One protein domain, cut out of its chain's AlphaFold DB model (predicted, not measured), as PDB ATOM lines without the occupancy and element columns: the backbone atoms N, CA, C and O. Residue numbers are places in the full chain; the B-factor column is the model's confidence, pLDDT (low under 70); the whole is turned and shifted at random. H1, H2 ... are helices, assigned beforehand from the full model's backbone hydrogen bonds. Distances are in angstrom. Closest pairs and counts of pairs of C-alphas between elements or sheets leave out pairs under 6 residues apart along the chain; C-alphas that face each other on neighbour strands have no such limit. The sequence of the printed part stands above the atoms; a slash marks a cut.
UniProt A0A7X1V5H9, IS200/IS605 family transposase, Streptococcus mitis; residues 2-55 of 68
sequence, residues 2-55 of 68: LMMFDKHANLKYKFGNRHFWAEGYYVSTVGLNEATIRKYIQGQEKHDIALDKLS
ATOM      1  N   LEU A   2      22.838  42.020 -29.255       58.88
ATOM      2  CA  LEU A   2      22.320  41.000 -30.191       58.88
ATOM      3  C   LEU A   2      22.132  41.522 -31.629       58.88
ATOM      4  O   LEU A   2      22.730  40.989 -32.552       58.88
ATOM      5  N   MET A   3      21.433  42.654 -31.784       70.06
ATOM      6  CA  MET A   3      21.160  43.259 -33.096       70.06
ATOM      7  C   MET A   3      22.421  43.660 -33.886       70.06
ATOM      8  O   MET A   3      22.380  43.707 -35.112       70.06
ATOM      9  N   MET A   4      23.535  43.960 -33.207       64.88
ATOM     10  CA  MET A   4      24.806  44.305 -33.858       64.88
ATOM     11  C   MET A   4      25.486  43.052 -34.419       64.88
ATOM     12  O   MET A   4      25.982  43.069 -35.541       64.88
ATOM     13  N   PHE A   5      25.452  41.949 -33.666       61.59
ATOM     14  CA  PHE A   5      25.971  40.657 -34.114       61.59
ATOM     15  C   PHE A   5      25.109  40.020 -35.209       61.59
ATOM     16  O   PHE A   5      25.651  39.336 -36.073       61.59
ATOM     17  N   ASP A   6      23.799  40.270 -35.199       63.97
ATOM     18  CA  ASP A   6      22.885  39.786 -36.239       63.97
ATOM     19  C   ASP A   6      23.125  40.494 -37.584       63.97
ATOM     20  O   ASP A   6      23.041  39.865 -38.636       63.97
ATOM     21  N   LYS A   7      23.479  41.790 -37.563       66.19
ATOM     22  CA  LYS A   7      23.819  42.570 -38.772       66.19
ATOM     23  C   LYS A   7      25.249  42.348 -39.265       66.19
ATOM     24  O   LYS A   7      25.513  42.472 -40.456       66.19
ATOM     25  N   HIS A   8      26.168  42.015 -38.364       66.31
ATOM     26  CA  HIS A   8      27.584  41.827 -38.662       66.31
ATOM     27  C   HIS A   8      28.049  40.474 -38.113       66.31
ATOM     28  O   HIS A   8      28.768  40.394 -37.115       66.31
ATOM     29  N   ALA A   9      27.646  39.396 -38.793       57.41
ATOM     30  CA  ALA A   9      27.919  38.016 -38.381       57.41
ATOM     31  C   ALA A   9      29.418  37.732 -38.138       57.41
ATOM     32  O   ALA A   9      29.765  36.918 -37.284       57.41
ATOM     33  N   ASN A  10      30.310  38.458 -38.817       57.97
ATOM     34  CA  ASN A  10      31.766  38.333 -38.690       57.97
ATOM     35  C   ASN A  10      32.290  38.781 -37.308       57.97
ATOM     36  O   ASN A  10      33.312  38.278 -36.842       57.97
ATOM     37  N   LEU A  11      31.572  39.671 -36.608       59.62
ATOM     38  CA  LEU A  11      31.909  40.097 -35.241       59.62
ATOM     39  C   LEU A  11      31.630  38.983 -34.219       59.62
ATOM     40  O   LEU A  11      32.292  38.904 -33.189       59.62
ATOM     41  N   LYS A  12      30.699  38.070 -34.518       52.53
ATOM     42  CA  LYS A  12      30.344  36.938 -33.645       52.53
ATOM     43  C   LYS A  12      31.493  35.937 -33.470       52.53
ATOM     44  O   LYS A  12      31.543  35.257 -32.452       52.53
ATOM     45  N   TYR A  13      32.389  35.836 -34.456       48.81
ATOM     46  CA  TYR A  13      33.510  34.887 -34.457       48.81
ATOM     47  C   TYR A  13      34.779  35.438 -33.785       48.81
ATOM     48  O   TYR A  13      35.527  34.666 -33.186       48.81
ATOM     49  N   LYS A  14      35.010  36.759 -33.850       55.72
ATOM     50  CA  LYS A  14      36.157  37.422 -33.202       55.72
ATOM     51  C   LYS A  14      35.895  37.753 -31.727       55.72
ATOM     52  O   LYS A  14      36.752  37.487 -30.895       55.72
ATOM     53  N   PHE A  15      34.692  38.212 -31.370       56.84
ATOM     54  CA  PHE A  15      34.284  38.391 -29.969       56.84
ATOM     55  C   PHE A  15      33.718  37.078 -29.424       56.84
ATOM     56  O   PHE A  15      32.526  36.994 -29.154       56.84
ATOM     57  N   GLY A  16      34.543  36.032 -29.315       54.78
ATOM     58  CA  GLY A  16      34.120  34.650 -29.023       54.78
ATOM     59  C   GLY A  16      33.165  34.462 -27.829       54.78
ATOM     60  O   GLY A  16      32.381  33.515 -27.837       54.78
ATOM     61  N   ASN A  17      33.147  35.395 -26.865       55.62
ATOM     62  CA  ASN A  17      32.209  35.429 -25.729       55.62
ATOM     63  C   ASN A  17      31.001  36.377 -25.903       55.62
ATOM     64  O   ASN A  17      30.247  36.602 -24.963       55.62
ATOM     65  N   ARG A  18      30.786  36.944 -27.094       56.62
ATOM     66  CA  ARG A  18      29.734  37.926 -27.427       56.62
ATOM     67  C   ARG A  18      29.722  39.186 -26.545       56.62
ATOM     68  O   ARG A  18      28.719  39.903 -26.523       56.62
ATOM     69  N   HIS A  19      30.821  39.491 -25.858       63.44
ATOM     70  CA  HIS A  19      31.007  40.768 -25.174       63.44
ATOM     71  C   HIS A  19      31.389  41.827 -26.210       63.44
ATOM     72  O   HIS A  19      32.476  41.800 -26.772       63.44
ATOM     73  N   PHE A  20      30.435  42.702 -26.527       67.31
ATOM     74  CA  PHE A  20      30.626  43.815 -27.466       67.31
ATOM     75  C   PHE A  20      30.958  45.131 -26.754       67.31
ATOM     76  O   PHE A  20      31.536  46.033 -27.345       67.31
ATOM     77  N   TRP A  21      30.541  45.251 -25.496       73.31
ATOM     78  CA  TRP A  21      30.720  46.439 -24.674       73.31
ATOM     79  C   TRP A  21      31.687  46.120 -23.541       73.31
ATOM     80  O   TRP A  21      31.659  44.998 -23.027       73.31
ATOM     81  N   ALA A  22      32.481  47.116 -23.144       74.75
ATOM     82  CA  ALA A  22      33.191  47.084 -21.873       74.75
ATOM     83  C   ALA A  22      32.186  46.912 -20.720       74.75
ATOM     84  O   ALA A  22      31.023  47.315 -20.827       74.75
ATOM     85  N   GLU A  23      32.622  46.300 -19.622       79.44
ATOM     86  CA  GLU A  23      31.754  46.057 -18.463       79.44
ATOM     87  C   GLU A  23      31.361  47.360 -17.748       79.44
ATOM     88  O   GLU A  23      30.302  47.442 -17.121       79.44
ATOM     89  N   GLY A  24      32.199  48.395 -17.849       78.88
ATOM     90  CA  GLY A  24      31.952  49.707 -17.268       78.88
ATOM     91  C   GLY A  24      31.066  50.612 -18.128       78.88
ATOM     92  O   GLY A  24      31.124  50.609 -19.356       78.88
ATOM     93  N   TYR A  25      30.285  51.469 -17.464       82.38
ATOM     94  CA  TYR A  25      29.598  52.595 -18.093       82.38
ATOM     95  C   TYR A  25      29.851  53.907 -17.331       82.38
ATOM     96  O   TYR A  25      30.041  53.916 -16.112       82.38
ATOM     97  N   TYR A  26      29.835  55.031 -18.053       81.12
ATOM     98  CA  TYR A  26      29.944  56.382 -17.493       81.12
ATOM     99  C   TYR A  26      28.670  57.180 -17.783       81.12
ATOM    100  O   TYR A  26      28.183  57.184 -18.912       81.12
ATOM    101  N   VAL A  27      28.140  57.874 -16.770       81.56
ATOM    102  CA  VAL A  27      26.943  58.725 -16.875       81.56
ATOM    103  C   VAL A  27      27.231  60.072 -16.215       81.56
ATOM    104  O   VAL A  27      27.760  60.117 -15.107       81.56
ATOM    105  N   SER A  28      26.857  61.168 -16.881       81.62
ATOM    106  CA  SER A  28      26.869  62.524 -16.316       81.62
ATOM    107  C   SER A  28      25.484  63.152 -16.457       81.62
ATOM    108  O   SER A  28      24.861  63.045 -17.512       81.62
ATOM    109  N   THR A  29      24.997  63.794 -15.393       78.06
ATOM    110  CA  THR A  29      23.664  64.417 -15.330       78.06
ATOM    111  C   THR A  29      23.661  65.894 -15.732       78.06
ATOM    112  O   THR A  29      22.601  66.444 -16.013       78.06
ATOM    113  N   VAL A  30      24.828  66.543 -15.789       68.81
ATOM    114  CA  VAL A  30      24.988  67.955 -16.170       68.81
ATOM    115  C   VAL A  30      26.411  68.184 -16.677       68.81
ATOM    116  O   VAL A  30      27.362  67.921 -15.953       68.81
ATOM    117  N   GLY A  31      26.545  68.696 -17.907       65.44
ATOM    118  CA  GLY A  31      27.819  69.085 -18.526       65.44
ATOM    119  C   GLY A  31      28.774  67.918 -18.817       65.44
ATOM    120  O   GLY A  31      29.269  67.236 -17.921       65.44
ATOM    121  N   LEU A  32      29.085  67.692 -20.094       70.56
ATOM    122  CA  LEU A  32      30.130  66.746 -20.496       70.56
ATOM    123  C   LEU A  32      31.505  67.360 -20.187       70.56
ATOM    124  O   LEU A  32      31.900  68.337 -20.817       70.56
ATOM    125  N   ASN A  33      32.241  66.789 -19.229       80.44
ATOM    126  CA  ASN A  33      33.658  67.104 -19.030       80.44
ATOM    127  C   ASN A  33      34.509  66.103 -19.821       80.44
ATOM    128  O   ASN A  33      34.739  64.973 -19.384       80.44
ATOM    129  N   GLU A  34      34.974  66.530 -20.993       81.69
ATOM    130  CA  GLU A  34      35.759  65.713 -21.921       81.69
ATOM    131  C   GLU A  34      36.997  65.084 -21.258       81.69
ATOM    132  O   GLU A  34      37.308  63.916 -21.500       81.69
ATOM    133  N   ALA A  35      37.680  65.817 -20.371       86.06
ATOM    134  CA  ALA A  35      38.871  65.316 -19.685       86.06
ATOM    135  C   ALA A  35      38.548  64.125 -18.769       86.06
ATOM    136  O   ALA A  35      39.316  63.162 -18.694       86.06
ATOM    137  N   THR A  36      37.391  64.159 -18.105       84.19
ATOM    138  CA  THR A  36      36.925  63.072 -17.238       84.19
ATOM    139  C   THR A  36      36.558  61.833 -18.051       84.19
ATOM    140  O   THR A  36      36.963  60.731 -17.686       84.19
ATOM    141  N   ILE A  37      35.860  62.009 -19.175       84.62
ATOM    142  CA  ILE A  37      35.474  60.908 -20.072       84.62
ATOM    143  C   ILE A  37      36.718  60.250 -20.671       84.62
ATOM    144  O   ILE A  37      36.850  59.030 -20.643       84.62
ATOM    145  N   ARG A  38      37.681  61.056 -21.133       85.50
ATOM    146  CA  ARG A  38      38.958  60.570 -21.670       85.50
ATOM    147  C   ARG A  38      39.720  59.733 -20.646       85.50
ATOM    148  O   ARG A  38      40.195  58.650 -20.972       85.50
ATOM    149  N   LYS A  39      39.804  60.210 -19.400       88.19
ATOM    150  CA  LYS A  39      40.453  59.471 -18.309       88.19
ATOM    151  C   LYS A  39      39.723  58.162 -17.996       88.19
ATOM    152  O   LYS A  39      40.378  57.160 -17.731       88.19
ATOM    153  N   TYR A  40      38.391  58.173 -18.030       85.31
ATOM    154  CA  TYR A  40      37.575  56.984 -17.803       85.31
ATOM    155  C   TYR A  40      37.812  55.914 -18.878       85.31
ATOM    156  O   TYR A  40      38.120  54.775 -18.532       85.31
ATOM    157  N   ILE A  41      37.766  56.294 -20.160       85.69
ATOM    158  CA  ILE A  41      38.017  55.387 -21.293       85.69
ATOM    159  C   ILE A  41      39.426  54.789 -21.203       85.69
ATOM    160  O   ILE A  41      39.570  53.574 -21.208       85.69
ATOM    161  N   GLN A  42      40.459  55.617 -21.004       86.50
ATOM    162  CA  GLN A  42      41.844  55.134 -20.878       86.50
ATOM    163  C   GLN A  42      42.051  54.189 -19.684       86.50
ATOM    164  O   GLN A  42      42.924  53.319 -19.716       86.50
ATOM    165  N   GLY A  43      41.300  54.390 -18.597       85.81
ATOM    166  CA  GLY A  43      41.320  53.507 -17.435       85.81
ATOM    167  C   GLY A  43      40.692  52.148 -17.738       85.81
ATOM    168  O   GLY A  43      41.295  51.130 -17.410       85.81
ATOM    169  N   GLN A  44      39.526  52.146 -18.393       82.00
ATOM    170  CA  GLN A  44      38.840  50.930 -18.840       82.00
ATOM    171  C   GLN A  44      39.691  50.147 -19.847       82.00
ATOM    172  O   GLN A  44      39.968  48.983 -19.602       82.00
ATOM    173  N   GLU A  45      40.236  50.797 -20.881       80.69
ATOM    174  CA  GLU A  45      41.088  50.142 -21.888       80.69
ATOM    175  C   GLU A  45      42.290  49.422 -21.261       80.69
ATOM    176  O   GLU A  45      42.619  48.301 -21.638       80.69
ATOM    177  N   LYS A  46      42.959  50.030 -20.271       81.44
ATOM    178  CA  LYS A  46      44.083  49.383 -19.572       81.44
ATOM    179  C   LYS A  46      43.647  48.174 -18.748       81.44
ATOM    180  O   LYS A  46      44.405  47.209 -18.659       81.44
ATOM    181  N   HIS A  47      42.475  48.255 -18.123       78.19
ATOM    182  CA  HIS A  47      41.897  47.161 -17.347       78.19
ATOM    183  C   HIS A  47      41.511  45.995 -18.260       78.19
ATOM    184  O   HIS A  47      41.903  44.861 -17.993       78.19
ATOM    185  N   ASP A  48      40.851  46.300 -19.373       69.75
ATOM    186  CA  ASP A  48      40.428  45.326 -20.373       69.75
ATOM    187  C   ASP A  48      41.642  44.666 -21.035       69.75
ATOM    188  O   ASP A  48      41.701  43.449 -21.099       69.75
ATOM    189  N   ILE A  49      42.695  45.415 -21.394       69.69
ATOM    190  CA  ILE A  49      43.952  44.839 -21.915       69.69
ATOM    191  C   ILE A  49      44.614  43.895 -20.901       69.69
ATOM    192  O   ILE A  49      45.223  42.897 -21.289       69.69
ATOM    193  N   ALA A  50      44.566  44.215 -19.605       69.06
ATOM    194  CA  ALA A  50      45.144  43.362 -18.568       69.06
ATOM    195  C   ALA A  50      44.343  42.062 -18.386       69.06
ATOM    196  O   ALA A  50      44.948  41.005 -18.200       69.06
ATOM    197  N   LEU A  51      43.012  42.137 -18.485       65.31
ATOM    198  CA  LEU A  51      42.104  40.989 -18.445       65.31
ATOM    199  C   LEU A  51      42.200  40.137 -19.722       65.31
ATOM    200  O   LEU A  51      42.327  38.918 -19.637       65.31
ATOM    201  N   ASP A  52      42.252  40.765 -20.895       60.81
ATOM    202  CA  ASP A  52      42.390  40.091 -22.186       60.81
ATOM    203  C   ASP A  52      43.762  39.434 -22.340       60.81
ATOM    204  O   ASP A  52      43.860  38.340 -22.873       60.81
ATOM    205  N   LYS A  53      44.851  40.004 -21.808       54.62
ATOM    206  CA  LYS A  53      46.166  39.327 -21.826       54.62
ATOM    207  C   LYS A  53      46.206  38.027 -21.015       54.62
ATOM    208  O   LYS A  53      47.111  37.222 -21.232       54.62
ATOM    209  N   LEU A  54      45.251  37.802 -20.110       54.22
ATOM    210  CA  LEU A  54      45.071  36.530 -19.397       54.22
ATOM    211  C   LEU A  54      44.236  35.513 -20.203       54.22
ATOM    212  O   LEU A  54      44.263  34.324 -19.893       54.22
ATOM    213  N   SER A  55      43.529  35.954 -21.248       49.69
ATOM    214  CA  SER A  55      42.635  35.156 -22.092       49.69
ATOM    215  C   SER A  55      43.136  35.192 -23.544       49.69
ATOM    216  O   SER A  55      43.026  36.191 -24.242       49.69
TER     217      SER A  55
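AT A GLANCE: This is residues 2 to 55 of the 68 residues of the protein "IS200/IS605 family transposase" of Streptococcus mitis (UniProt A0A7X1V5H9). Two short helices, H1 and H2, sit at one end of a flat, loose frame; a long unnamed stretch, residues 15 to 33, runs away from them and turns back into one long helix, H3. The printed part has 54 residues with three named helices, H1, H2, H3 in chain order, and no named strand: all helix. It is loose, with a radius of gyration of the C-alphas of 14.3 A and spans of 37 by 28 by 12 A.

HOW THE PARTS SIT: Start at H1, residues 2 to 7, and cross a tight link to H2, residues 11 to 14. They are close but not clearly touching; their closest C-alphas, Phe 5 and Lys 12, are 5.8 A apart. H3, residues 34 to 52, is apart from both. In H1 and H3 every O i to N i+4 pair is within hydrogen-bond range; H2 is too short for one.

IN THESE COORDINATES: Find C-alpha 2 at (22.320, 41.000, -30.191), where H1 begins. H3 runs 26.5 A from C-alpha 34 at (35.759, 65.713, -21.921) to C-alpha 52 at (42.390, 40.091, -22.186).

THE WHOLE: The C-alphas farthest apart, Tyr 13 and Val 30, are 38.7 A apart. The printed part has no cut; the link from H2 to H3 is long. Look for pLDDT under 70 at residues 2, 4 to 20, 30 to 31 and 48 to 55.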